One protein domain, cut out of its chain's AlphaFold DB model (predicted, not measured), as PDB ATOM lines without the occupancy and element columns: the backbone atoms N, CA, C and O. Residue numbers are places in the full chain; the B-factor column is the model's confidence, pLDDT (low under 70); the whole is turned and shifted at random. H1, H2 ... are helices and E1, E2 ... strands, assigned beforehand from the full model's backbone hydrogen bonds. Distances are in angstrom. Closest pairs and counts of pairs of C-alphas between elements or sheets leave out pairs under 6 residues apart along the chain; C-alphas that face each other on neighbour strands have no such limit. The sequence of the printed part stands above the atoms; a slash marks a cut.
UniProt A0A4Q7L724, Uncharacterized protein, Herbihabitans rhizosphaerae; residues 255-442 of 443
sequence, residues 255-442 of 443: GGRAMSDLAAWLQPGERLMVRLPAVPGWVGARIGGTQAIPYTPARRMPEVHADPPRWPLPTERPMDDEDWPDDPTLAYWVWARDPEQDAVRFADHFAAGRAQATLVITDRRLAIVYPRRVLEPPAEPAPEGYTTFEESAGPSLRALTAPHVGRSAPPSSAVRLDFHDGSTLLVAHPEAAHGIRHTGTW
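What this domain is: This is residues 255 to 442 of the 443 residues of an uncharacterized protein of Herbihabitans rhizosphaerae (UniProt A0A4Q7L724). The longest helix, H3, lies between two strongly twisted sheets and packs on one face of each, a six-stranded sheet and a smaller four-stranded one. The short helix H2 only grazes the four-stranded sheet, with its residues 261 to 263, H1 is not on that sheet, and two long loops, residues 293 to 329 and 372 to 385, run round the outside. The printed part has 188 residues with four named helices and ten named strands, in the order H1 H2 E1 E2 E3 E4 H3 E5 E6 E7 E8 E9 E10 H4. It is mixed, helices and strands, with under half of the residues in named elements, and compact: radius of gyration of the C-alphas 16.2 A, spans 46 by 37 by 32 A.

How they stand to each other: Begin with H1, residues 255 to 258, which meets H2, residues 260 to 263, only through their link. Next find the antiparallel sheet E1, residues 272 to 276, E5, 358 to 362, E6, 365 to 371, and E7, 386 to 393; H2 only grazes it. Within hydrogen-bond range are N 273 and O 361, 2.9 A, N 360 and O 367, 2.8 A, and N 368 and O 390, 2.8 A. The mixed sheet runs E3, residues 290 to 292, E2, 282 to 287, E4, 330 to 336, E10, 424 to 428, E9, 412 to 419, and E8, 397 to 401. E2 and E4 are parallel, with N 286 and O 334 2.8 A apart; its other neighbours are antiparallel, with N 292 and O 285, N 426 and O 333, and N 417 and O 425 at 2.8 A, and N 398 and O 418 at 2.7 A. E5 E6 E7 and E8 E9 E10 are meanders, each strand the antiparallel neighbour of the one before. H3, residues 342 to 352, makes two layers with each sheet, at a height of 8.1 A over the mixed one, where the C-alphas of Ala 343 and Leu 425 are H3's closest to E10, 5.3 A, and 9.8 A over the other. In H3, 5 of 7 O i to N i+4 pairs are within range; H1, H2 and H4, residues 432 to 435, are too short for one. H4 is on the mixed sheet, on the same face as H3.

Where its parts are: Find C-alpha 255 at (-166.618, 142.477, 6.947), where H1 begins. H3 starts at C-alpha 342 (-140.841, 150.433, -0.029) and spans 16.0 A; E6 spans 18.4 A and E9 21.8 A. E7 bends by 74 degrees at residue 390.

The domain as a whole: The printed part has no cut. Its farthest C-alphas, of Glu 380 and Arg 407, are 49.1 A apart. The links E3 to E4 and E6 to E7 are long. pLDDT is under 70 at residues 255 to 260, 394 to 395 and 430 to 442.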
ATOM      1  N   GLY A 255    -167.188 142.970   8.211       44.16
ATOM      2  CA  GLY A 255    -166.618 142.477   6.947       44.16
ATOM      3  C   GLY A 255    -167.571 142.501   5.742       44.16
ATOM      4  O   GLY A 255    -167.125 142.677   4.611       44.16
ATOM      5  N   GLY A 256    -168.884 142.372   5.964       45.41
ATOM      6  CA  GLY A 256    -169.859 142.191   4.879       45.41
ATOM      7  C   GLY A 256    -170.137 143.442   4.035       45.41
ATOM      8  O   GLY A 256    -170.216 143.345   2.814       45.41
ATOM      9  N   ARG A 257    -170.262 144.621   4.662       47.22
ATOM     10  CA  ARG A 257    -170.496 145.898   3.951       47.22
ATOM     11  C   ARG A 257    -169.209 146.601   3.544       47.22
ATOM     12  O   ARG A 257    -169.199 147.335   2.572       47.22
ATOM     13  N   ALA A 258    -168.117 146.390   4.271       52.09
ATOM     14  CA  ALA A 258    -166.873 147.078   3.970       52.09
ATOM     15  C   ALA A 258    -166.197 146.493   2.710       52.09
ATOM     16  O   ALA A 258    -165.580 147.237   1.950       52.09
ATOM     17  N   MET A 259    -166.313 145.183   2.455       56.59
ATOM     18  CA  MET A 259    -165.694 144.548   1.282       56.59
ATOM     19  C   MET A 259    -166.350 144.924  -0.057       56.59
ATOM     20  O   MET A 259    -165.652 144.911  -1.071       56.59
ATOM     21  N   SER A 260    -167.641 145.282  -0.087       63.53
ATOM     22  CA  SER A 260    -168.353 145.579  -1.342       63.53
ATOM     23  C   SER A 260    -167.802 146.803  -2.070       63.53
ATOM     24  O   SER A 260    -167.752 146.809  -3.296       63.53
ATOM     25  N   ASP A 261    -167.323 147.807  -1.336       75.81
ATOM     26  CA  ASP A 261    -166.952 149.096  -1.933       75.81
ATOM     27  C   ASP A 261    -165.596 149.045  -2.659       75.81
ATOM     28  O   ASP A 261    -165.327 149.859  -3.539       75.81
ATOM     29  N   LEU A 262    -164.745 148.070  -2.321       84.31
ATOM     30  CA  LEU A 262    -163.492 147.800  -3.039       84.31
ATOM     31  C   LEU A 262    -163.676 146.836  -4.212       84.31
ATOM     32  O   LEU A 262    -162.768 146.709  -5.030       84.31
ATOM     33  N   ALA A 263    -164.826 146.167  -4.334       85.69
ATOM     34  CA  ALA A 263    -165.039 145.182  -5.392       85.69
ATOM     35  C   ALA A 263    -164.907 145.801  -6.792       85.69
ATOM     36  O   ALA A 263    -164.343 145.175  -7.682       85.69
ATOM     37  N   ALA A 264    -165.356 147.048  -6.966       87.44
ATOM     38  CA  ALA A 264    -165.222 147.790  -8.221       87.44
ATOM     39  C   ALA A 264    -163.784 148.267  -8.515       87.44
ATOM     40  O   ALA A 264    -163.488 148.628  -9.651       87.44
ATOM     41  N   TRP A 265    -162.901 148.290  -7.510       91.75
ATOM     42  CA  TRP A 265    -161.488 148.655  -7.667       91.75
ATOM     43  C   TRP A 265    -160.619 147.462  -8.103       91.75
ATOM     44  O   TRP A 265    -159.605 147.646  -8.778       91.75
ATOM     45  N   LEU A 266    -161.016 146.236  -7.746       92.31
ATOM     46  CA  LEU A 266    -160.303 145.017  -8.130       92.31
ATOM     47  C   LEU A 266    -160.392 144.776  -9.641       92.31
ATOM     48  O   LEU A 266    -161.450 144.920 -10.255       92.31
ATOM     49  N   GLN A 267    -159.286 144.341 -10.242       92.94
ATOM     50  CA  GLN A 267    -159.298 143.892 -11.632       92.94
ATOM     51  C   GLN A 267    -160.074 142.570 -11.783       92.94
ATOM     52  O   GLN A 267    -160.142 141.774 -10.840       92.94
ATOM     53  N   PRO A 268    -160.603 142.250 -12.981       94.19
ATOM     54  CA  PRO A 268    -161.206 140.946 -13.237       94.19
ATOM     55  C   PRO A 268    -160.278 139.778 -12.848       94.19
ATOM     56  O   PRO A 268    -159.135 139.659 -13.308       94.19
ATOM     57  N   GLY A 269    -160.786 138.912 -11.968       93.69
ATOM     58  CA  GLY A 269    -160.071 137.748 -11.437       93.69
ATOM     59  C   GLY A 269    -158.985 138.058 -10.398       93.69
ATOM     60  O   GLY A 269    -158.247 137.146 -10.037       93.69
ATOM     61  N   GLU A 270    -158.837 139.309  -9.958       92.56
ATOM     62  CA  GLU A 270    -157.996 139.681  -8.815       92.56
ATOM     63  C   GLU A 270    -158.753 139.399  -7.510       92.56
ATOM     64  O   GLU A 270    -159.935 139.731  -7.382       92.56
ATOM     65  N   ARG A 271    -158.089 138.775  -6.532       89.31
ATOM     66  CA  ARG A 271    -158.698 138.451  -5.235       89.31
ATOM     67  C   ARG A 271    -158.115 139.322  -4.139       89.31
ATOM     68  O   ARG A 271    -156.909 139.332  -3.911       89.31
ATOM     69  N   LEU A 272    -158.994 140.002  -3.409       88.25
ATOM     70  CA  LEU A 272    -158.636 140.697  -2.176       88.25
ATOM     71  C   LEU A 272    -158.231 139.677  -1.107       88.25
ATOM     72  O   LEU A 272    -159.029 138.817  -0.742       88.25
ATOM     73  N   MET A 273    -157.010 139.800  -0.594       86.62
ATOM     74  CA  MET A 273    -156.490 138.937   0.466       86.62
ATOM     75  C   MET A 273    -156.560 139.626   1.824       86.62
ATOM     76  O   MET A 273    -157.040 139.035   2.789       86.62
ATOM     77  N   VAL A 274    -156.118 140.884   1.899       87.12
ATOM     78  CA  VAL A 274    -156.138 141.679   3.130       87.12
ATOM     79  C   VAL A 274    -156.524 143.116   2.814       87.12
ATOM     80  O   VAL A 274    -156.052 143.710   1.849       87.12
ATOM     81  N   ARG A 275    -157.362 143.693   3.673       89.31
ATOM     82  CA  ARG A 275    -157.631 145.128   3.713       89.31
ATOM     83  C   ARG A 275    -157.326 145.631   5.113       89.31
ATOM     84  O   ARG A 275    -157.966 145.187   6.062       89.31
ATOM     85  N   LEU A 276    -156.412 146.588   5.224       89.94
ATOM     86  CA  LEU A 276    -156.185 147.329   6.461       89.94
ATOM     87  C   LEU A 276    -156.755 148.740   6.273       89.94
ATOM     88  O   LEU A 276    -156.146 149.547   5.561       89.94
ATOM     89  N   PRO A 277    -157.943 149.037   6.831       89.38
ATOM     90  CA  PRO A 277    -158.498 150.382   6.766       89.38
ATOM     91  C   PRO A 277    -157.558 151.378   7.445       89.38
ATOM     92  O   PRO A 277    -156.742 151.008   8.291       89.38
ATOM     93  N   ALA A 278    -157.702 152.650   7.088       90.00
ATOM     94  CA  ALA A 278    -156.978 153.717   7.755       90.00
ATOM     95  C   ALA A 278    -157.216 153.676   9.274       90.00
ATOM     96  O   ALA A 278    -158.360 153.673   9.740       90.00
ATOM     97  N   VAL A 279    -156.128 153.660  10.036       91.56
ATOM     98  CA  VAL A 279    -156.134 153.707  11.494       91.56
ATOM     99  C   VAL A 279    -155.810 155.145  11.893       91.56
ATOM    100  O   VAL A 279    -154.748 155.647  11.528       91.56
ATOM    101  N   PRO A 280    -156.697 155.843  12.621       93.31
ATOM    102  CA  PRO A 280    -156.389 157.177  13.117       93.31
ATOM    103  C   PRO A 280    -155.149 157.163  14.018       93.31
ATOM    104  O   PRO A 280    -155.093 156.402  14.987       93.31
ATOM    105  N   GLY A 281    -154.184 158.023  13.704       95.56
ATOM    106  CA  GLY A 281    -152.941 158.187  14.447       95.56
ATOM    107  C   GLY A 281    -151.774 158.590  13.549       95.56
ATOM    108  O   GLY A 281    -151.835 158.499  12.323       95.56
ATOM    109  N   TRP A 282    -150.709 159.058  14.181       97.62
ATOM    110  CA  TRP A 282    -149.474 159.465  13.535       97.62
ATOM    111  C   TRP A 282    -148.635 158.262  13.109       97.62
ATOM    112  O   TRP A 282    -148.809 157.132  13.579       97.62
ATOM    113  N   VAL A 283    -147.694 158.544  12.217       98.12
ATOM    114  CA  VAL A 283    -146.644 157.617  11.806       98.12
ATOM    115  C   VAL A 283    -145.394 157.938  12.615       98.12
ATOM    116  O   VAL A 283    -145.011 159.103  12.702       98.12
ATOM    117  N   GLY A 284    -144.761 156.930  13.203       97.81
ATOM    118  CA  GLY A 284    -143.378 157.010  13.670       97.81
ATOM    119  C   GLY A 284    -142.449 156.298  12.689       97.81
ATOM    120  O   GLY A 284    -142.869 155.380  11.980       97.81
ATOM    121  N   ALA A 285    -141.192 156.719  12.614       97.88
ATOM    122  CA  ALA A 285    -140.227 156.091  11.719       97.88
ATOM    123  C   ALA A 285    -138.818 156.085  12.308       97.88
ATOM    124  O   ALA A 285    -138.403 157.052  12.945       97.88
ATOM    125  N   ARG A 286    -138.058 155.027  12.014       97.88
ATOM    126  CA  ARG A 286    -136.599 154.999  12.104       97.88
ATOM    127  C   ARG A 286    -136.015 154.739  10.718       97.88
ATOM    128  O   ARG A 286    -136.110 153.626  10.199       97.88
ATOM    129  N   ILE A 287    -135.413 155.773  10.130       98.12
ATOM    130  CA  ILE A 287    -134.846 155.752   8.775       98.12
ATOM    131  C   ILE A 287    -133.374 156.144   8.858       98.12
ATOM    132  O   ILE A 287    -133.038 157.194   9.405       98.12
ATOM    133  N   GLY A 288    -132.477 155.281   8.377       97.12
ATOM    134  CA  GLY A 288    -131.033 155.559   8.403       97.12
ATOM    135  C   GLY A 288    -130.483 155.784   9.819       97.12
ATOM    136  O   GLY A 288    -129.566 156.575  10.014       97.12
ATOM    137  N   GLY A 289    -131.085 155.143  10.827       95.50
ATOM    138  CA  GLY A 289    -130.738 155.320  12.243       95.50
ATOM    139  C   GLY A 289    -131.323 156.572  12.908       95.50
ATOM    140  O   GLY A 289    -131.184 156.717  14.118       95.50
ATOM    141  N   THR A 290    -132.012 157.439  12.161       96.25
ATOM    142  CA  THR A 290    -132.673 158.634  12.702       96.25
ATOM    143  C   THR A 290    -134.136 158.338  13.001       96.25
ATOM    144  O   THR A 290    -134.853 157.826  12.141       96.25
ATOM    145  N   GLN A 291    -134.577 158.667  14.213       96.06
ATOM    146  CA  GLN A 291    -135.970 158.543  14.632       96.06
ATOM    147  C   GLN A 291    -136.738 159.841  14.360       96.06
ATOM    148  O   GLN A 291    -136.254 160.926  14.680       96.06
ATOM    149  N   ALA A 292    -137.942 159.725  13.797       96.25
ATOM    150  CA  ALA A 292    -138.846 160.836  13.520       96.25
ATOM    151  C   ALA A 292    -140.256 160.515  14.030       96.25
ATOM    152  O   ALA A 292    -140.885 159.549  13.590       96.25
ATOM    153  N   ILE A 293    -140.742 161.331  14.968       96.06
ATOM    154  CA  ILE A 293    -142.077 161.225  15.561       96.06
ATOM    155  C   ILE A 293    -142.633 162.647  15.790       96.06
ATOM    156  O   ILE A 293    -142.040 163.391  16.567       96.06
ATOM    157  N   PRO A 294    -143.762 163.032  15.165       96.81
ATOM    158  CA  PRO A 294    -144.384 162.355  14.030       96.81
ATOM    159  C   PRO A 294    -143.468 162.386  12.792       96.81
ATOM    160  O   PRO A 294    -142.725 163.338  12.558       96.81
ATOM    161  N   TYR A 295    -143.535 161.338  11.978       97.75
ATOM    162  CA  TYR A 295    -142.854 161.261  10.690       97.75
ATOM    163  C   TYR A 295    -143.508 162.210   9.676       97.75
ATOM    164  O   TYR A 295    -144.731 162.245   9.530       97.75
ATOM    165  N   THR A 296    -142.674 162.969   8.962       97.56
ATOM    166  CA  THR A 296    -143.091 163.809   7.834       97.56
ATOM    167  C   THR A 296    -142.748 163.081   6.535       97.56
ATOM    168  O   THR A 296    -141.616 162.610   6.429       97.56
ATOM    169  N   PRO A 297    -143.670 162.998   5.555       97.81
ATOM    170  CA  PRO A 297    -143.410 162.325   4.287       97.81
ATOM    171  C   PRO A 297    -142.113 162.789   3.619       97.81
ATOM    172  O   PRO A 297    -141.873 163.992   3.504       97.81
ATOM    173  N   ALA A 298    -141.306 161.844   3.141       96.69
ATOM    174  CA  ALA A 298    -140.056 162.138   2.441       96.69
ATOM    175  C   ALA A 298    -140.300 162.588   0.992       96.69
ATOM    176  O   ALA A 298    -139.503 163.329   0.417       96.69
ATOM    177  N   ARG A 299    -141.420 162.154   0.400       95.88
ATOM    178  CA  ARG A 299    -141.789 162.430  -0.991       95.88
ATOM    179  C   ARG A 299    -143.010 163.340  -1.078       95.88
ATOM    180  O   ARG A 299    -143.785 163.502  -0.135       95.88
ATOM    181  N   ARG A 300    -143.220 163.916  -2.263       95.75
ATOM    182  CA  ARG A 300    -144.429 164.691  -2.556       95.75
ATOM    183  C   ARG A 300    -145.645 163.767  -2.571       95.75
ATOM    184  O   ARG A 300    -145.729 162.874  -3.407       95.75
ATOM    185  N   MET A 301    -146.595 164.044  -1.689       96.19
ATOM    186  CA  MET A 301    -147.836 163.285  -1.542       96.19
ATOM    187  C   MET A 301    -149.006 163.926  -2.301       96.19
ATOM    188  O   MET A 301    -148.942 165.123  -2.609       96.19
ATOM    189  N   PRO A 302    -150.066 163.153  -2.621       90.94
ATOM    190  CA  PRO A 302    -151.284 163.724  -3.178       90.94
ATOM    191  C   PRO A 302    -151.883 164.740  -2.214       90.94
ATOM    192  O   PRO A 302    -151.808 164.580  -0.993       90.94
ATOM    193  N   GLU A 303    -152.520 165.766  -2.769       92.88
ATOM    194  CA  GLU A 303    -153.350 166.647  -1.963       92.88
ATOM    195  C   GLU A 303    -154.597 165.882  -1.509       92.88
ATOM    196  O   GLU A 303    -155.285 165.256  -2.313       92.88
ATOM    197  N   VAL A 304    -154.858 165.903  -0.202       93.06
ATOM    198  CA  VAL A 304    -156.027 165.260   0.401       93.06
ATOM    199  C   VAL A 304    -156.970 166.344   0.912       93.06
ATOM    200  O   VAL A 304    -156.664 167.041   1.883       93.06
ATOM    201  N   HIS A 305    -158.138 166.451   0.285       91.38
ATOM    202  CA  HIS A 305    -159.234 167.358   0.629       91.38
ATOM    203  C   HIS A 305    -160.096 166.796   1.775       91.38
ATOM    204  O   HIS A 305    -161.311 166.657   1.667       91.38
ATOM    205  N   ALA A 306    -159.455 166.437   2.885       88.81
ATOM    206  CA  ALA A 306    -160.116 166.059   4.134       88.81
ATOM    207  C   ALA A 306    -159.712 167.035   5.240       88.81
ATOM    208  O   ALA A 306    -158.638 167.628   5.157       88.81
ATOM    209  N   ASP A 307    -160.516 167.181   6.291       89.81
ATOM    210  CA  ASP A 307    -160.133 168.029   7.421       89.81
ATOM    211  C   ASP A 307    -158.786 167.584   8.019       89.81
ATOM    212  O   ASP A 307    -158.505 166.379   8.093       89.81
ATOM    213  N   PRO A 308    -157.921 168.526   8.440       90.62
ATOM    214  CA  PRO A 308    -156.702 168.188   9.157       90.62
ATOM    215  C   PRO A 308    -156.992 167.303  10.379       90.62
ATOM    216  O   PRO A 308    -158.005 167.500  11.061       90.62
ATOM    217  N   PRO A 309    -156.117 166.332  10.688       92.56
ATOM    218  CA  PRO A 309    -156.297 165.491  11.858       92.56
ATOM    219  C   PRO A 309    -156.223 166.336  13.131       92.56
ATOM    220  O   PRO A 309    -155.217 166.980  13.416       92.56
ATOM    221  N   ARG A 310    -157.291 166.286  13.924       94.06
ATOM    222  CA  ARG A 310    -157.417 166.987  15.209       94.06
ATOM    223  C   ARG A 310    -156.926 166.129  16.380       94.06
ATOM    224  O   ARG A 310    -157.601 166.035  17.398       94.06
ATOM    225  N   TRP A 311    -155.825 165.398  16.204       95.50
ATOM    226  CA  TRP A 311    -155.336 164.411  17.178       95.50
ATOM    227  C   TRP A 311    -154.383 165.041  18.204       95.50
ATOM    228  O   TRP A 311    -153.744 166.052  17.899       95.50
ATOM    229  N   PRO A 312    -154.245 164.462  19.411       97.00
ATOM    230  CA  PRO A 312    -153.107 164.761  20.276       97.00
ATOM    231  C   PRO A 312    -151.796 164.409  19.565       97.00
ATOM    232  O   PRO A 312    -151.776 163.503  18.730       97.00
ATOM    233  N   LEU A 313    -150.717 165.117  19.879       97.44
ATOM    234  CA  LEU A 313    -149.377 164.782  19.399       97.44
ATOM    235  C   LEU A 313    -148.818 163.574  20.169       97.44
ATOM    236  O   LEU A 313    -149.216 163.350  21.319       97.44
ATOM    237  N   PRO A 314    -147.876 162.824  19.575       96.94
ATOM    238  CA  PRO A 314    -147.126 161.807  20.303       96.94
ATOM    239  C   PRO A 314    -146.367 162.397  21.489       96.94
ATOM    240  O   PRO A 314    -146.183 163.614  21.592       96.94
ATOM    241  N   THR A 315    -145.925 161.534  22.396       95.25
ATOM    242  CA  THR A 315    -145.086 161.959  23.517       95.25
ATOM    243  C   THR A 315    -143.791 162.605  23.025       95.25
ATOM    244  O   THR A 315    -143.173 162.153  22.063       95.25
ATOM    245  N   GLU A 316    -143.355 163.659  23.714       92.19
ATOM    246  CA  GLU A 316    -142.050 164.298  23.479       92.19
ATOM    247  C   GLU A 316    -140.899 163.500  24.099       92.19
ATOM    248  O   GLU A 316    -139.723 163.811  23.901       92.19
ATOM    249  N   ARG A 317    -141.222 162.486  24.907       88.31
ATOM    250  CA  ARG A 317    -140.220 161.672  25.582       88.31
ATOM    251  C   ARG A 317    -139.565 160.705  24.594       88.31
ATOM    252  O   ARG A 317    -140.261 160.149  23.743       88.31
ATOM    253  N   PRO A 318    -138.251 160.449  24.731       84.19
ATOM    254  CA  PRO A 318    -137.596 159.401  23.968       84.19
ATOM    255  C   PRO A 318    -138.330 158.077  24.158       84.19
ATOM    256  O   PRO A 318    -138.619 157.665  25.282       84.19
ATOM    257  N   MET A 319    -138.634 157.428  23.044       84.31
ATOM    258  CA  MET A 319    -139.300 156.139  23.023       84.31
ATOM    259  C   MET A 319    -138.431 155.168  22.247       84.31
ATOM    260  O   MET A 319    -137.995 155.483  21.137       84.31
ATOM    261  N   ASP A 320    -138.201 153.998  22.833       87.19
ATOM    262  CA  ASP A 320    -137.581 152.893  22.120       87.19
ATOM    263  C   ASP A 320    -138.493 152.464  20.972       87.19
ATOM    264  O   ASP A 320    -139.711 152.368  21.127       87.19
ATOM    265  N   ASP A 321    -137.887 152.118  19.842       89.06
ATOM    266  CA  ASP A 321    -138.586 151.640  18.649       89.06
ATOM    267  C   ASP A 321    -139.572 150.512  18.909       89.06
ATOM    268  O   ASP A 321    -140.511 150.336  18.153       89.06
ATOM    269  N   GLU A 322    -139.334 149.689  19.924       89.06
ATOM    270  CA  GLU A 322    -140.198 148.555  20.229       89.06
ATOM    271  C   GLU A 322    -141.454 148.977  20.998       89.06
ATOM    272  O   GLU A 322    -142.455 148.270  20.930       89.06
ATOM    273  N   ASP A 323    -141.430 150.125  21.682       90.44
ATOM    274  CA  ASP A 323    -142.487 150.579  22.589       90.44
ATOM    275  C   ASP A 323    -143.437 151.605  21.953       90.44
ATOM    276  O   ASP A 323    -144.374 152.054  22.604       90.44
ATOM    277  N   TRP A 324    -143.296 151.889  20.653       94.62
ATOM    278  CA  TRP A 324    -144.260 152.687  19.881       94.62
ATOM    279  C   TRP A 324    -145.747 152.324  20.079       94.62
ATOM    280  O   TRP A 324    -146.566 153.245  20.055       94.62
ATOM    281  N   PRO A 325    -146.155 151.047  20.293       93.88
ATOM    282  CA  PRO A 325    -147.567 150.711  20.472       93.88
ATOM    283  C   PRO A 325    -148.163 151.287  21.759       93.88
ATOM    284  O   PRO A 325    -149.388 151.353  21.887       93.88
ATOM    285  N   ASP A 326    -147.308 151.671  22.710       94.38
ATOM    286  CA  ASP A 326    -147.715 152.292  23.962       94.38
ATOM    287  C   ASP A 326    -148.056 153.771  23.796       94.38
ATOM    288  O   ASP A 326    -148.713 154.331  24.670       94.38
ATOM    289  N   ASP A 327    -147.669 154.422  22.698       96.12
ATOM    290  CA  ASP A 327    -148.211 155.737  22.389       96.12
ATOM    291  C   ASP A 327    -149.583 155.575  21.711       96.12
ATOM    292  O   ASP A 327    -149.671 155.100  20.571       96.12
ATOM    293  N   PRO A 328    -150.691 155.972  22.363       94.38
ATOM    294  CA  PRO A 328    -152.024 155.815  21.792       94.38
ATOM    295  C   PRO A 328    -152.237 156.680  20.545       94.38
ATOM    296  O   PRO A 328    -153.203 156.460  19.811       94.38
ATOM    297  N   THR A 329    -151.366 157.660  20.303       96.31
ATOM    298  CA  THR A 329    -151.420 158.522  19.128       96.31
ATOM    299  C   THR A 329    -150.686 157.924  17.930       96.31
ATOM    300  O   THR A 329    -150.947 158.363  16.816       96.31
ATOM    301  N   LEU A 330    -149.835 156.904  18.113       96.88
ATOM    302  CA  LEU A 330    -149.129 156.227  17.024       96.88
ATOM    303  C   LEU A 330    -149.957 155.068  16.456       96.88
ATOM    304  O   LEU A 330    -150.358 154.125  17.145       96.88
ATOM    305  N   ALA A 331    -150.210 155.123  15.153       95.94
ATOM    306  CA  ALA A 331    -150.921 154.078  14.421       95.94
ATOM    307  C   ALA A 331    -150.007 153.256  13.513       95.94
ATOM    308  O   ALA A 331    -150.357 152.129  13.166       95.94
ATOM    309  N   TYR A 332    -148.842 153.792  13.165       97.38
ATOM    310  CA  TYR A 332    -147.932 153.180  12.212       97.38
ATOM    311  C   TYR A 332    -146.493 153.343  12.677       97.38
ATOM    312  O   TYR A 332    -146.144 154.377  13.253       97.38
ATOM    313  N   TRP A 333    -145.659 152.354  12.373       98.06
ATOM    314  CA  TRP A 333    -144.224 152.427  12.615       98.06
ATOM    315  C   TRP A 333    -143.424 151.883  11.438       98.06
ATOM    316  O   TRP A 333    -143.776 150.845  10.880       98.06
ATOM    317  N   VAL A 334    -142.341 152.562  11.069       98.19
ATOM    318  CA  VAL A 334    -141.501 152.201   9.918       98.19
ATOM    319  C   VAL A 334    -140.065 151.973  10.349       98.19
ATOM    320  O   VAL A 334    -139.494 152.797  11.061       98.19
ATOM    321  N   TRP A 335    -139.456 150.912   9.829       98.19
ATOM    322  CA  TRP A 335    -138.009 150.722   9.849       98.19
ATOM    323  C   TRP A 335    -137.462 150.669   8.432       98.19
ATOM    324  O   TRP A 335    -137.886 149.840   7.627       98.19
ATOM    325  N   ALA A 336    -136.487 151.524   8.147       98.25
ATOM    326  CA  ALA A 336    -135.783 151.544   6.875       98.25
ATOM    327  C   ALA A 336    -134.341 152.040   7.052       98.25
ATOM    328  O   ALA A 336    -133.974 152.680   8.039       98.25
ATOM    329  N   ARG A 337    -133.491 151.733   6.080       98.25
ATOM    330  CA  ARG A 337    -132.136 152.285   5.966       98.25
ATOM    331  C   ARG A 337    -132.105 153.537   5.099       98.25
ATOM    332  O   ARG A 337    -131.279 154.401   5.359       98.25
ATOM    333  N   ASP A 338    -132.999 153.626   4.120       97.75
ATOM    334  CA  ASP A 338    -133.036 154.691   3.120       97.75
ATOM    335  C   ASP A 338    -134.489 155.165   2.900       97.75
ATOM    336  O   ASP A 338    -135.400 154.330   2.935       97.75
ATOM    337  N   PRO A 339    -134.739 156.478   2.724       97.44
ATOM    338  CA  PRO A 339    -136.083 157.019   2.503       97.44
ATOM    339  C   PRO A 339    -136.758 156.548   1.204       97.44
ATOM    340  O   PRO A 339    -137.974 156.662   1.085       97.44
ATOM    341  N   GLU A 340    -136.015 156.001   0.241       96.38
ATOM    342  CA  GLU A 340    -136.570 155.485  -1.014       96.38
ATOM    343  C   GLU A 340    -137.123 154.057  -0.905       96.38
ATOM    344  O   GLU A 340    -137.721 153.569  -1.868       96.38
ATOM    345  N   GLN A 341    -136.944 153.387   0.238       96.94
ATOM    346  CA  GLN A 341    -137.393 152.010   0.458       96.94
ATOM    347  C   GLN A 341    -138.915 151.875   0.542       96.94
ATOM    348  O   GLN A 341    -139.617 152.779   1.000       96.94
ATOM    349  N   ASP A 342    -139.419 150.705   0.156       96.88
ATOM    350  CA  ASP A 342    -140.841 150.433  -0.029       96.88
ATOM    351  C   ASP A 342    -141.651 150.783   1.228       96.88
ATOM    352  O   ASP A 342    -142.613 151.544   1.135       96.88
ATOM    353  N   ALA A 343    -141.246 150.349   2.428       97.25
ATOM    354  CA  ALA A 343    -141.997 150.661   3.649       97.25
ATOM    355  C   ALA A 343    -142.178 152.172   3.883       97.25
ATOM    356  O   ALA A 343    -143.241 152.592   4.340       97.25
ATOM    357  N   VAL A 344    -141.171 152.988   3.543       98.06
ATOM    358  CA  VAL A 344    -141.235 154.454   3.651       98.06
ATOM    359  C   VAL A 344    -142.218 155.016   2.632       98.06
ATOM    360  O   VAL A 344    -143.038 155.868   2.972       98.06
ATOM    361  N   ARG A 345    -142.225 154.467   1.411       96.75
ATOM    362  CA  ARG A 345    -143.166 154.871   0.363       96.75
ATOM    363  C   ARG A 345    -144.616 154.703   0.801       96.75
ATOM    364  O   ARG A 345    -145.409 155.635   0.679       96.75
ATOM    365  N   PHE A 346    -144.945 153.546   1.376       97.19
ATOM    366  CA  PHE A 346    -146.270 153.286   1.945       97.19
ATOM    367  C   PHE A 346    -146.555 154.171   3.172       97.19
ATOM    368  O   PHE A 346    -147.684 154.618   3.365       97.19
ATOM    369  N   ALA A 347    -145.548 154.463   3.995       97.69
ATOM    370  CA  ALA A 347    -145.697 155.300   5.181       97.69
ATOM    371  C   ALA A 347    -145.979 156.775   4.889       97.69
ATOM    372  O   ALA A 347    -146.773 157.391   5.604       97.69
ATOM    373  N   ASP A 348    -145.392 157.321   3.822       98.38
ATOM    374  CA  ASP A 348    -145.679 158.675   3.345       98.38
ATOM    375  C   ASP A 348    -147.193 158.878   3.151       98.38
ATOM    376  O   ASP A 348    -147.747 159.912   3.534       98.38
ATOM    377  N   HIS A 349    -147.890 157.849   2.649       97.69
ATOM    378  CA  HIS A 349    -149.339 157.870   2.470       97.69
ATOM    379  C   HIS A 349    -150.126 157.909   3.773       97.69
ATOM    380  O   HIS A 349    -151.146 158.597   3.839       97.69
ATOM    381  N   PHE A 350    -149.684 157.204   4.813       97.25
ATOM    382  CA  PHE A 350    -150.349 157.257   6.116       97.25
ATOM    383  C   PHE A 350    -150.102 158.595   6.817       97.25
ATOM    384  O   PHE A 350    -151.030 159.148   7.407       97.25
ATOM    385  N   ALA A 351    -148.898 159.154   6.679       97.44
ATOM    386  CA  ALA A 351    -148.536 160.438   7.269       97.44
ATOM    387  C   ALA A 351    -149.259 161.619   6.593       97.44
ATOM    388  O   ALA A 351    -149.815 162.476   7.279       97.44
ATOM    389  N   ALA A 352    -149.327 161.651   5.256       96.56
ATOM    390  CA  ALA A 352    -150.040 162.705   4.523       96.56
ATOM    391  C   ALA A 352    -151.551 162.464   4.413       96.56
ATOM    392  O   ALA A 352    -152.325 163.402   4.218       96.56
ATOM    393  N   GLY A 353    -151.986 161.207   4.518       94.06
ATOM    394  CA  GLY A 353    -153.325 160.771   4.135       94.06
ATOM    395  C   GLY A 353    -154.450 161.139   5.094       94.06
ATOM    396  O   GLY A 353    -155.591 160.806   4.792       94.06
ATOM    397  N   ARG A 354    -154.168 161.767   6.245       93.44
ATOM    398  CA  ARG A 354    -155.176 162.204   7.240       93.44
ATOM    399  C   ARG A 354    -156.159 161.088   7.638       93.44
ATOM    400  O   ARG A 354    -157.368 161.301   7.716       93.44
ATOM    401  N   ALA A 355    -155.638 159.873   7.835       92.94
ATOM    402  CA  ALA A 355    -156.421 158.652   8.058       92.94
ATOM    403  C   ALA A 355    -157.478 158.351   6.969       92.94
ATOM    404  O   ALA A 355    -158.559 157.848   7.268       92.94
ATOM    405  N   GLN A 356    -157.165 158.633   5.701       94.38
ATOM    406  CA  GLN A 356    -157.957 158.210   4.535       94.38
ATOM    407  C   GLN A 356    -157.270 157.117   3.703       94.38
ATOM    408  O   GLN A 356    -157.933 156.423   2.932       94.38
ATOM    409  N   ALA A 357    -155.955 156.944   3.863       94.94
ATOM    410  CA  ALA A 357    -155.174 155.941   3.147       94.94
ATOM    411  C   ALA A 357    -155.488 154.531   3.665       94.94
ATOM    412  O   ALA A 357    -155.322 154.242   4.850       94.94
ATOM    413  N   THR A 358    -155.930 153.646   2.776       93.69
ATOM    414  CA  THR A 358    -156.201 152.236   3.083       93.69
ATOM    415  C   THR A 358    -155.144 151.364   2.421       93.69
ATOM    416  O   THR A 358    -154.880 151.524   1.230       93.69
ATOM    417  N   LEU A 359    -154.574 150.418   3.170       94.12
ATOM    418  CA  LEU A 359    -153.687 149.404   2.605       94.12
ATOM    419  C   LEU A 359    -154.511 148.233   2.083       94.12
ATOM    420  O   LEU A 359    -155.352 147.681   2.802       94.12
ATOM    421  N   VAL A 360    -154.241 147.828   0.851       92.88
ATOM    422  CA  VAL A 360    -154.904 146.707   0.196       92.88
ATOM    423  C   VAL A 360    -153.856 145.735  -0.322       92.88
ATOM    424  O   VAL A 360    -152.922 146.129  -1.013       92.88
ATOM    425  N   ILE A 361    -154.024 144.459   0.015       91.44
ATOM    426  CA  ILE A 361    -153.184 143.354  -0.448       91.44
ATOM    427  C   ILE A 361    -154.071 142.397  -1.229       91.44
ATOM    428  O   ILE A 361    -155.085 141.912  -0.711       91.44
ATOM    429  N   THR A 362    -153.690 142.117  -2.465       91.19
ATOM    430  CA  THR A 362    -154.367 141.159  -3.337       91.19
ATOM    431  C   THR A 362    -153.434 140.008  -3.683       91.19
ATOM    432  O   THR A 362    -152.260 140.011  -3.320       91.19
ATOM    433  N   ASP A 363    -153.943 139.019  -4.413       88.88
ATOM    434  CA  ASP A 363    -153.114 137.950  -4.970       88.88
ATOM    435  C   ASP A 363    -152.212 138.398  -6.136       88.88
ATOM    436  O   ASP A 363    -151.522 137.568  -6.726       88.88
ATOM    437  N   ARG A 364    -152.196 139.697  -6.473       90.81
ATOM    438  CA  ARG A 364    -151.374 140.265  -7.555       90.81
ATOM    439  C   ARG A 364    -150.483 141.428  -7.124       90.81
ATOM    440  O   ARG A 364    -149.448 141.652  -7.752       90.81
ATOM    441  N   ARG A 365    -150.891 142.201  -6.114       92.69
ATOM    442  CA  ARG A 365    -150.242 143.475  -5.777       92.69
ATOM    443  C   ARG A 365    -150.520 143.943  -4.357       92.69
ATOM    444  O   ARG A 365    -151.474 143.525  -3.698       92.69
ATOM    445  N   LEU A 366    -149.684 144.880  -3.934       94.06
ATOM    446  CA  LEU A 366    -149.852 145.686  -2.734       94.06
ATOM    447  C   LEU A 366    -150.142 147.127  -3.160       94.06
ATOM    448  O   LEU A 366    -149.418 147.673  -3.991       94.06
ATOM    449  N   ALA A 367    -151.174 147.746  -2.593       95.38
ATOM    450  CA  ALA A 367    -151.593 149.086  -2.981       95.38
ATOM    451  C   ALA A 367    -152.030 149.951  -1.794       95.38
ATOM    452  O   ALA A 367    -152.645 149.467  -0.841       95.38
ATOM    453  N   ILE A 368    -151.771 151.256  -1.900       96.06
ATOM    454  CA  ILE A 368    -152.492 152.287  -1.156       96.06
ATOM    455  C   ILE A 368    -153.639 152.787  -2.016       96.06
ATOM    456  O   ILE A 368    -153.441 153.272  -3.135       96.06
ATOM    457  N   VAL A 369    -154.835 152.740  -1.440       95.19
ATOM    458  CA  VAL A 369    -156.044 153.271  -2.058       95.19
ATOM    459  C   VAL A 369    -156.652 154.379  -1.214       95.19
ATOM    460  O   VAL A 369    -156.644 154.330   0.020       95.19
ATOM    461  N   TYR A 370    -157.226 155.363  -1.897       94.75
ATOM    462  CA  TYR A 370    -157.980 156.459  -1.294       94.75
ATOM    463  C   TYR A 370    -159.408 156.474  -1.838       94.75
ATOM    464  O   TYR A 370    -159.606 156.189  -3.023       94.75
ATOM    465  N   PRO A 371    -160.408 156.852  -1.023       92.31
ATOM    466  CA  PRO A 371    -161.710 157.241  -1.548       92.31
ATOM    467  C   PRO A 371    -161.554 158.399  -2.547       92.31
ATOM    468  O   PRO A 371    -160.919 159.401  -2.225       92.31
ATOM    469  N   ARG A 372    -162.152 158.316  -3.740       91.19
ATOM    470  CA  ARG A 372    -161.983 159.366  -4.772       91.19
ATOM    471  C   ARG A 372    -162.404 160.753  -4.285       91.19
ATOM    472  O   ARG A 372    -161.690 161.727  -4.506       91.19
ATOM    473  N   ARG A 373    -163.485 160.819  -3.503       90.19
ATOM    474  CA  ARG A 373    -163.995 162.046  -2.863       90.19
ATOM    475  C   ARG A 373    -163.004 162.813  -1.980       90.19
ATOM    476  O   ARG A 373    -163.302 163.948  -1.643       90.19
ATOM    477  N   VAL A 374    -161.899 162.201  -1.536       91.56
ATOM    478  CA  VAL A 374    -160.889 162.904  -0.722       91.56
ATOM    479  C   VAL A 374    -159.697 163.395  -1.537       91.56
ATOM    480  O   VAL A 374    -158.876 164.120  -0.993       91.56
ATOM    481  N   LEU A 375    -159.573 162.992  -2.805       89.31
ATOM    482  CA  LEU A 375    -158.482 163.413  -3.694       89.31
ATOM    483  C   LEU A 375    -158.958 164.348  -4.806       89.31
ATOM    484  O   LEU A 375    -158.179 165.140  -5.323       89.31
ATOM    485  N   GLU A 376    -160.219 164.231  -5.205       86.44
ATOM    486  CA  GLU A 376    -160.815 165.087  -6.223       86.44
ATOM    487  C   GLU A 376    -161.432 166.338  -5.579       86.44
ATOM    488  O   GLU A 376    -161.892 166.271  -4.432       86.44
ATOM    489  N   PRO A 377    -161.470 167.478  -6.296       80.81
ATOM    490  CA  PRO A 377    -162.176 168.661  -5.827       80.81
ATOM    491  C   PRO A 377    -163.631 168.331  -5.462       80.81
ATOM    492  O   PRO A 377    -164.241 167.476  -6.114       80.81
ATOM    493  N   PRO A 378    -164.221 169.020  -4.469       77.50
ATOM    494  CA  PRO A 378    -165.623 168.826  -4.118       77.50
ATOM    495  C   PRO A 378    -166.523 168.999  -5.351       77.50
ATOM    496  O   PRO A 378    -166.538 170.063  -5.970       77.50
ATOM    497  N   ALA A 379    -167.262 167.949  -5.708       78.38
ATOM    498  CA  ALA A 379    -168.183 167.914  -6.841       78.38
ATOM    499  C   ALA A 379    -169.527 167.308  -6.412       78.38
ATOM    500  O   ALA A 379    -169.584 166.522  -5.465       78.38
ATOM    501  N   GLU A 380    -170.602 167.660  -7.121       78.31
ATOM    502  CA  GLU A 380    -171.934 167.081  -6.925       78.31
ATOM    503  C   GLU A 380    -172.384 166.343  -8.202       78.31
ATOM    504  O   GLU A 380    -172.518 166.982  -9.250       78.31
ATOM    505  N   PRO A 381    -172.627 165.016  -8.148       80.50
ATOM    506  CA  PRO A 381    -172.457 164.128  -6.992       80.50
ATOM    507  C   PRO A 381    -170.977 163.883  -6.652       80.50
ATOM    508  O   PRO A 381    -170.107 163.955  -7.520       80.50
ATOM    509  N   ALA A 382    -170.699 163.565  -5.384       77.75
ATOM    510  CA  ALA A 382    -169.343 163.245  -4.953       77.75
ATOM    511  C   ALA A 382    -168.830 161.992  -5.689       77.75
ATOM    512  O   ALA A 382    -169.578 161.019  -5.817       77.75
ATOM    513  N   PRO A 383    -167.568 161.974  -6.144       79.06
ATOM    514  CA  PRO A 383    -167.027 160.831  -6.860       79.06
ATOM    515  C   PRO A 383    -166.950 159.610  -5.936       79.06
ATOM    516  O   PRO A 383    -166.321 159.634  -4.871       79.06
ATOM    517  N   GLU A 384    -167.617 158.536  -6.352       84.56
ATOM    518  CA  GLU A 384    -167.676 157.271  -5.623       84.56
ATOM    519  C   GLU A 384    -166.487 156.356  -5.952       84.56
ATOM    520  O   GLU A 384    -165.822 156.490  -6.981       84.56
ATOM    521  N   GLY A 385    -166.241 155.385  -5.072       87.62
ATOM    522  CA  GLY A 385    -165.211 154.365  -5.252       87.62
ATOM    523  C   GLY A 385    -163.822 154.773  -4.760       87.62
ATOM    524  O   GLY A 385    -163.633 155.773  -4.059       87.62
ATOM    525  N   TYR A 386    -162.843 153.948  -5.120       91.44
ATOM    526  CA  TYR A 386    -161.449 154.077  -4.711       91.44
ATOM    527  C   TYR A 386    -160.545 154.289  -5.920       91.44
ATOM    528  O   TYR A 386    -160.823 153.787  -7.009       91.44
ATOM    529  N   THR A 387    -159.440 154.997  -5.714       91.56
ATOM    530  CA  THR A 387    -158.343 155.083  -6.681       91.56
ATOM    531  C   THR A 387    -157.030 154.672  -6.027       91.56
ATOM    532  O   THR A 387    -156.856 154.840  -4.816       91.56
ATOM    533  N   THR A 388    -156.123 154.115  -6.826       92.00
ATOM    534  CA  THR A 388    -154.771 153.745  -6.396       92.00
ATOM    535  C   THR A 388    -153.853 154.954  -6.474       92.00
ATOM    536  O   THR A 388    -153.945 155.728  -7.425       92.00
ATOM    537  N   PHE A 389    -152.947 155.094  -5.507       88.06
ATOM    538  CA  PHE A 389    -151.884 156.097  -5.589       88.06
ATOM    539  C   PHE A 389    -150.487 155.483  -5.571       88.06
ATOM    540  O   PHE A 389    -149.659 155.818  -6.410       88.06
ATOM    541  N   GLU A 390    -150.239 154.570  -4.638       93.00
ATOM    542  CA  GLU A 390    -148.997 153.802  -4.579       93.00
ATOM    543  C   GLU A 390    -149.344 152.345  -4.835       93.00
ATOM    544  O   GLU A 390    -150.282 151.806  -4.243       93.00
ATOM    545  N   GLU A 391    -148.607 151.727  -5.742       93.06
ATOM    546  CA  GLU A 391    -148.795 150.343  -6.137       93.06
ATOM    547  C   GLU A 391    -147.424 149.717  -6.310       93.06
ATOM    548  O   GLU A 391    -146.589 150.243  -7.044       93.06
ATOM    549  N   SER A 392    -147.218 148.567  -5.676       89.00
ATOM    550  CA  SER A 392    -146.128 147.685  -6.060       89.00
ATOM    551  C   SER A 392    -146.685 146.440  -6.736       89.00
ATOM    552  O   SER A 392    -147.560 145.754  -6.194       89.00
ATOM    553  N   ALA A 393    -146.180 146.172  -7.939       72.31
ATOM    554  CA  ALA A 393    -146.504 144.982  -8.706       72.31
ATOM    555  C   ALA A 393    -145.644 143.801  -8.230       72.31
ATOM    556  O   ALA A 393    -144.417 143.885  -8.228       72.31
ATOM    557  N   GLY A 394    -146.271 142.671  -7.893       67.12
ATOM    558  CA  GLY A 394    -145.544 141.444  -7.549       67.12
ATOM    559  C   GLY A 394    -144.862 141.463  -6.167       67.12
ATOM    560  O   GLY A 394    -145.297 142.198  -5.275       67.12
ATOM    561  N   PRO A 395    -143.836 140.612  -5.944       62.81
ATOM    562  CA  PRO A 395    -143.335 140.272  -4.615       62.81
ATOM    563  C   PRO A 395    -142.406 141.365  -4.058       62.81
ATOM    564  O   PRO A 395    -141.252 141.106  -3.750       62.81
ATOM    565  N   SER A 396    -142.874 142.609  -3.911       85.25
ATOM    566  CA  SER A 396    -142.196 143.571  -3.019       85.25
ATOM    567  C   SER A 396    -142.376 143.170  -1.561       85.25
ATOM    568  O   SER A 396    -141.499 143.409  -0.734       85.25
ATOM    569  N   LEU A 397    -143.504 142.533  -1.238       91.62
ATOM    570  CA  LEU A 397    -143.792 142.026   0.093       91.62
ATOM    571  C   LEU A 397    -143.156 140.646   0.265       91.62
ATOM    572  O   LEU A 397    -143.535 139.704  -0.415       91.62
ATOM    573  N   ARG A 398    -142.222 140.524   1.207       93.19
ATOM    574  CA  ARG A 398    -141.560 139.266   1.570       93.19
ATOM    575  C   ARG A 398    -142.388 138.465   2.569       93.19
ATOM    576  O   ARG A 398    -142.491 137.241   2.471       93.19
ATOM    577  N   ALA A 399    -142.952 139.146   3.566       91.06
ATOM    578  CA  ALA A 399    -143.752 138.511   4.604       91.06
ATOM    579  C   ALA A 399    -144.865 139.430   5.110       91.06
ATOM    580  O   ALA A 399    -144.689 140.642   5.241       91.06
ATOM    581  N   LEU A 400    -145.992 138.806   5.451       90.69
ATOM    582  CA  LEU A 400    -147.097 139.418   6.173       90.69
ATOM    583  C   LEU A 400    -147.337 138.616   7.450       90.69
ATOM    584  O   LEU A 400    -147.630 137.422   7.391       90.69
ATOM    585  N   THR A 401    -147.198 139.256   8.605       91.12
ATOM    586  CA  THR A 401    -147.394 138.606   9.909       91.12
ATOM    587  C   THR A 401    -148.219 139.490  10.840       91.12
ATOM    588  O   THR A 401    -148.433 140.668  10.561       91.12
ATOM    589  N   ALA A 402    -148.708 138.924  11.943       90.56
ATOM    590  CA  ALA A 402    -149.442 139.656  12.975       90.56
ATOM    591  C   ALA A 402    -148.748 139.514  14.342       90.56
ATOM    592  O   ALA A 402    -149.251 138.798  15.211       90.56
ATOM    593  N   PRO A 403    -147.541 140.087  14.523       91.88
ATOM    594  CA  PRO A 403    -146.796 139.914  15.757       91.88
ATOM    595  C   PRO A 403    -147.431 140.672  16.926       91.88
ATOM    596  O   PRO A 403    -148.064 141.721  16.772       91.88
ATOM    597  N   HIS A 404    -147.154 140.158  18.118       89.69
ATOM    598  CA  HIS A 404    -147.218 140.924  19.351       89.69
ATOM    599  C   HIS A 404    -146.002 141.861  19.423       89.69
ATOM    600  O   HIS A 404    -144.879 141.435  19.152       89.69
ATOM    601  N   VAL A 405    -146.230 143.128  19.754       91.44
ATOM    602  CA  VAL A 405    -145.227 144.201  19.778       91.44
ATOM    603  C   VAL A 405    -145.282 144.967  21.102       91.44
ATOM    604  O   VAL A 405    -146.329 145.026  21.752       91.44
ATOM    605  N   GLY A 406    -144.157 145.575  21.479       92.44
ATOM    606  CA  GLY A 406    -144.002 146.292  22.744       92.44
ATOM    607  C   GLY A 406    -143.690 145.403  23.940       92.44
ATOM    608  O   GLY A 406    -143.745 144.174  23.880       92.44
ATOM    609  N   ARG A 407    -143.346 146.063  25.048       94.31
ATOM    610  CA  ARG A 407    -143.105 145.430  26.356       94.31
ATOM    611  C   ARG A 407    -144.299 145.519  27.310       94.31
ATOM    612  O   ARG A 407    -144.207 145.055  28.446       94.31
ATOM    613  N   SER A 408    -145.407 146.116  26.883       92.50
ATOM    614  CA  SER A 408    -146.638 146.145  27.672       92.50
ATOM    615  C   SER A 408    -147.293 144.763  27.749       92.50
ATOM    616  O   SER A 408    -147.258 143.987  26.798       92.50
ATOM    617  N   ALA A 409    -147.921 144.465  28.882       89.12
ATOM    618  CA  ALA A 409    -148.752 143.292  29.110       89.12
ATOM    619  C   ALA A 409    -150.193 143.740  29.452       89.12
ATOM    620  O   ALA A 409    -150.368 144.525  30.390       89.12
ATOM    621  N   PRO A 410    -151.228 143.248  28.742       85.31
ATOM    622  CA  PRO A 410    -151.136 142.347  27.591       85.31
ATOM    623  C   PRO A 410    -150.419 143.006  26.399       85.31
ATOM    624  O   PRO A 410    -150.465 144.231  26.265       85.31
ATOM    625  N   PRO A 411    -149.741 142.212  25.554       85.06
ATOM    626  CA  PRO A 411    -149.014 142.747  24.415       85.06
ATOM    627  C   PRO A 411    -149.956 143.353  23.376       85.06
ATOM    628  O   PRO A 411    -151.038 142.827  23.104       85.06
ATOM    629  N   SER A 412    -149.505 144.431  22.741       86.94
ATOM    630  CA  SER A 412    -150.210 145.033  21.613       86.94
ATOM    631  C   SER A 412    -150.031 144.178  20.361       86.94
ATOM    632  O   SER A 412    -148.963 143.622  20.128       86.94
ATOM    633  N   SER A 413    -151.069 144.068  19.533       88.44
ATOM    634  CA  SER A 413    -150.986 143.406  18.224       88.44
ATOM    635  C   SER A 413    -150.775 144.432  17.112       88.44
ATOM    636  O   SER A 413    -151.390 145.503  17.105       88.44
ATOM    637  N   ALA A 414    -149.935 144.081  16.144       92.19
ATOM    638  CA  ALA A 414    -149.728 144.856  14.928       92.19
ATOM    639  C   ALA A 414    -149.772 143.945  13.702       92.19
ATOM    640  O   ALA A 414    -149.498 142.753  13.798       92.19
ATOM    641  N   VAL A 415    -150.086 144.512  12.541       93.19
ATOM    642  CA  VAL A 415    -149.824 143.872  11.250       93.19
ATOM    643  C   VAL A 415    -148.443 144.300  10.788       93.19
ATOM    644  O   VAL A 415    -148.166 145.495  10.718       93.19
ATOM    645  N   ARG A 416    -147.581 143.335  10.482       95.00
ATOM    646  CA  ARG A 416    -146.208 143.556  10.033       95.00
ATOM    647  C   ARG A 416    -146.061 143.173   8.574       95.00
ATOM    648  O   ARG A 416    -146.302 142.023   8.209       95.00
ATOM    649  N   LEU A 417    -145.616 144.138   7.781       95.06
ATOM    650  CA  LEU A 417    -145.240 143.985   6.388       95.06
ATOM    651  C   LEU A 417    -143.722 144.094   6.288       95.06
ATOM    652  O   LEU A 417    -143.161 145.152   6.564       95.06
ATOM    653  N   ASP A 418    -143.067 143.001   5.914       96.44
ATOM    654  CA  ASP A 418    -141.638 142.995   5.611       96.44
ATOM    655  C   ASP A 418    -141.445 143.009   4.102       96.44
ATOM    656  O   ASP A 418    -141.958 142.127   3.413       96.44
ATOM    657  N   PHE A 419    -140.675 143.966   3.601       96.44
ATOM    658  CA  PHE A 419    -140.404 144.128   2.177       96.44
ATOM    659  C   PHE A 419    -139.093 143.439   1.773       96.44
ATOM    660  O   PHE A 419    -138.236 143.135   2.610       96.44
ATOM    661  N   HIS A 420    -138.933 143.150   0.480       95.81
ATOM    662  CA  HIS A 420    -137.736 142.495  -0.062       95.81
ATOM    663  C   HIS A 420    -136.477 143.364   0.010       95.81
ATOM    664  O   HIS A 420    -135.374 142.829   0.112       95.81
ATOM    665  N   ASP A 421    -136.629 144.687   0.029       95.94
ATOM    666  CA  ASP A 421    -135.526 145.628   0.238       95.94
ATOM    667  C   ASP A 421    -135.029 145.673   1.701       95.94
ATOM    668  O   ASP A 421    -134.058 146.363   2.016       95.94
ATOM    669  N   GLY A 422    -135.661 144.911   2.600       96.94
ATOM    670  CA  GLY A 422    -135.312 144.818   4.014       96.94
ATOM    671  C   GLY A 422    -135.957 145.883   4.900       96.94
ATOM    672  O   GLY A 422    -135.673 145.898   6.098       96.94
ATOM    673  N   SER A 423    -136.806 146.750   4.346       98.00
ATOM    674  CA  SER A 423    -137.625 147.680   5.123       98.00
ATOM    675  C   SER A 423    -138.866 146.990   5.715       98.00
ATOM    676  O   SER A 423    -139.306 145.934   5.247       98.00
ATOM    677  N   THR A 424    -139.427 147.569   6.776       98.06
ATOM    678  CA  THR A 424    -140.584 147.019   7.496       98.06
ATOM    679  C   THR A 424    -141.585 148.124   7.824       98.06
ATOM    680  O   THR A 424    -141.203 149.183   8.320       98.06
ATOM    681  N   LEU A 425    -142.873 147.840   7.623       97.69
ATOM    682  CA  LEU A 425    -143.996 148.658   8.082       97.69
ATOM    683  C   LEU A 425    -144.825 147.872   9.104       97.69
ATOM    684  O   LEU A 425    -145.250 146.744   8.847       97.69
ATOM    685  N   LEU A 426    -145.097 148.486  10.250       97.06
ATOM    686  CA  LEU A 426    -146.056 148.021  11.242       97.06
ATOM    687  C   LEU A 426    -147.309 148.894  11.224       97.06
ATOM    688  O   LEU A 426    -147.221 150.120  11.206       97.06
ATOM    689  N   VAL A 427    -148.471 148.252  11.311       95.56
ATOM    690  CA  VAL A 427    -149.779 148.901  11.445       95.56
ATOM    691  C   VAL A 427    -150.415 148.455  12.756       95.56
ATOM    692  O   VAL A 427    -150.632 147.259  12.962       95.56
ATOM    693  N   ALA A 428    -150.733 149.396  13.644       92.12
ATOM    694  CA  ALA A 428    -151.422 149.108  14.897       92.12
ATOM    695  C   ALA A 428    -152.794 148.519  14.591       92.12
ATOM    696  O   ALA A 428    -153.613 149.153  13.926       92.12
ATOM    697  N   HIS A 429    -153.064 147.318  15.089       83.62
ATOM    698  CA  HIS A 429    -154.335 146.670  14.818       83.62
ATOM    699  C   HIS A 429    -154.705 145.761  15.994       83.62
ATOM    700  O   HIS A 429    -154.222 144.628  16.074       83.62
ATOM    701  N   PRO A 430    -155.578 146.225  16.909       68.19
ATOM    702  CA  PRO A 430    -155.861 145.523  18.162       68.19
ATOM    703  C   PRO A 430    -156.434 144.112  17.954       68.19
ATOM    704  O   PRO A 430    -156.306 143.267  18.829       68.19
ATOM    705  N   GLU A 431    -157.018 143.835  16.785       67.12
ATOM    706  CA  GLU A 431    -157.613 142.535  16.450       67.12
ATOM    707  C   GLU A 431    -156.741 141.690  15.488       67.12
ATOM    708  O   GLU A 431    -157.165 140.622  15.050       67.12
ATOM    709  N   ALA A 432    -155.522 142.131  15.130       63.47
ATOM    710  CA  ALA A 432    -154.758 141.515  14.031       63.47
ATOM    711  C   ALA A 432    -154.361 140.059  14.287       63.47
ATOM    712  O   ALA A 432    -154.400 139.254  13.354       63.47
ATOM    713  N   ALA A 433    -154.053 139.713  15.541       58.94
ATOM    714  CA  ALA A 433    -153.676 138.356  15.930       58.94
ATOM    715  C   ALA A 433    -154.765 137.307  15.620       58.94
ATOM    716  O   ALA A 433    -154.444 136.140  15.412       58.94
ATOM    717  N   HIS A 434    -156.038 137.710  15.526       56.59
ATOM    718  CA  HIS A 434    -157.162 136.792  15.300       56.59
ATOM    719  C   HIS A 434    -157.544 136.654  13.812       56.59
ATOM    720  O   HIS A 434    -158.153 135.657  13.413       56.59
ATOM    721  N   GLY A 435    -157.210 137.653  12.985       53.25
ATOM    722  CA  GLY A 435    -157.708 137.776  11.608       53.25
ATOM    723  C   GLY A 435    -156.744 137.306  10.516       53.25
ATOM    724  O   GLY A 435    -157.183 136.750   9.509       53.25
ATOM    725  N   ILE A 436    -155.431 137.490  10.692       59.88
ATOM    726  CA  ILE A 436    -154.445 137.187   9.641       59.88
ATOM    727  C   ILE A 436    -153.976 135.738   9.777       59.88
ATOM    728  O   ILE A 436    -152.997 135.435  10.451       59.88
ATOM    729  N   ARG A 437    -154.693 134.819   9.123       51.47
ATOM    730  CA  ARG A 437    -154.351 133.381   9.112       51.47
ATOM    731  C   ARG A 437    -153.296 133.002   8.069       51.47
ATOM    732  O   ARG A 437    -152.713 131.926   8.164       51.47
ATOM    733  N   HIS A 438    -153.024 133.873   7.097       50.41
ATOM    734  CA  HIS A 438    -151.956 133.673   6.118       50.41
ATOM    735  C   HIS A 438    -150.630 134.207   6.660       50.41
ATOM    736  O   HIS A 438    -150.218 135.321   6.358       50.41
ATOM    737  N   THR A 439    -149.962 133.385   7.468       49.00
ATOM    738  CA  THR A 439    -148.532 133.531   7.751       49.00
ATOM    739  C   THR A 439    -147.779 132.713   6.705       49.00
ATOM    740  O   THR A 439    -147.658 131.497   6.801       49.00
ATOM    741  N   GLY A 440    -147.355 133.362   5.624       49.94
ATOM    742  CA  GLY A 440    -146.643 132.707   4.530       49.94
ATOM    743  C   GLY A 440    -145.619 133.641   3.907       49.94
ATOM    744  O   GLY A 440    -145.801 134.859   3.902       49.94
ATOM    745  N   THR A 441    -144.531 133.067   3.405       53.03
ATOM    746  CA  THR A 441    -143.617 133.753   2.490       53.03
ATOM    747  C   THR A 441    -144.332 133.954   1.163       53.03
ATOM    748  O   THR A 441    -144.812 132.984   0.577       53.03
ATOM    749  N   TRP A 442    -144.419 135.201   0.714       53.50
ATOM    750  CA  TRP A 442    -144.951 135.535  -0.600       53.50
ATOM    751  C   TRP A 442    -143.794 135.390  -1.588       53.50
ATOM    752  O   TRP A 442    -142.770 136.049  -1.429       53.50
TER     753      TRP A 442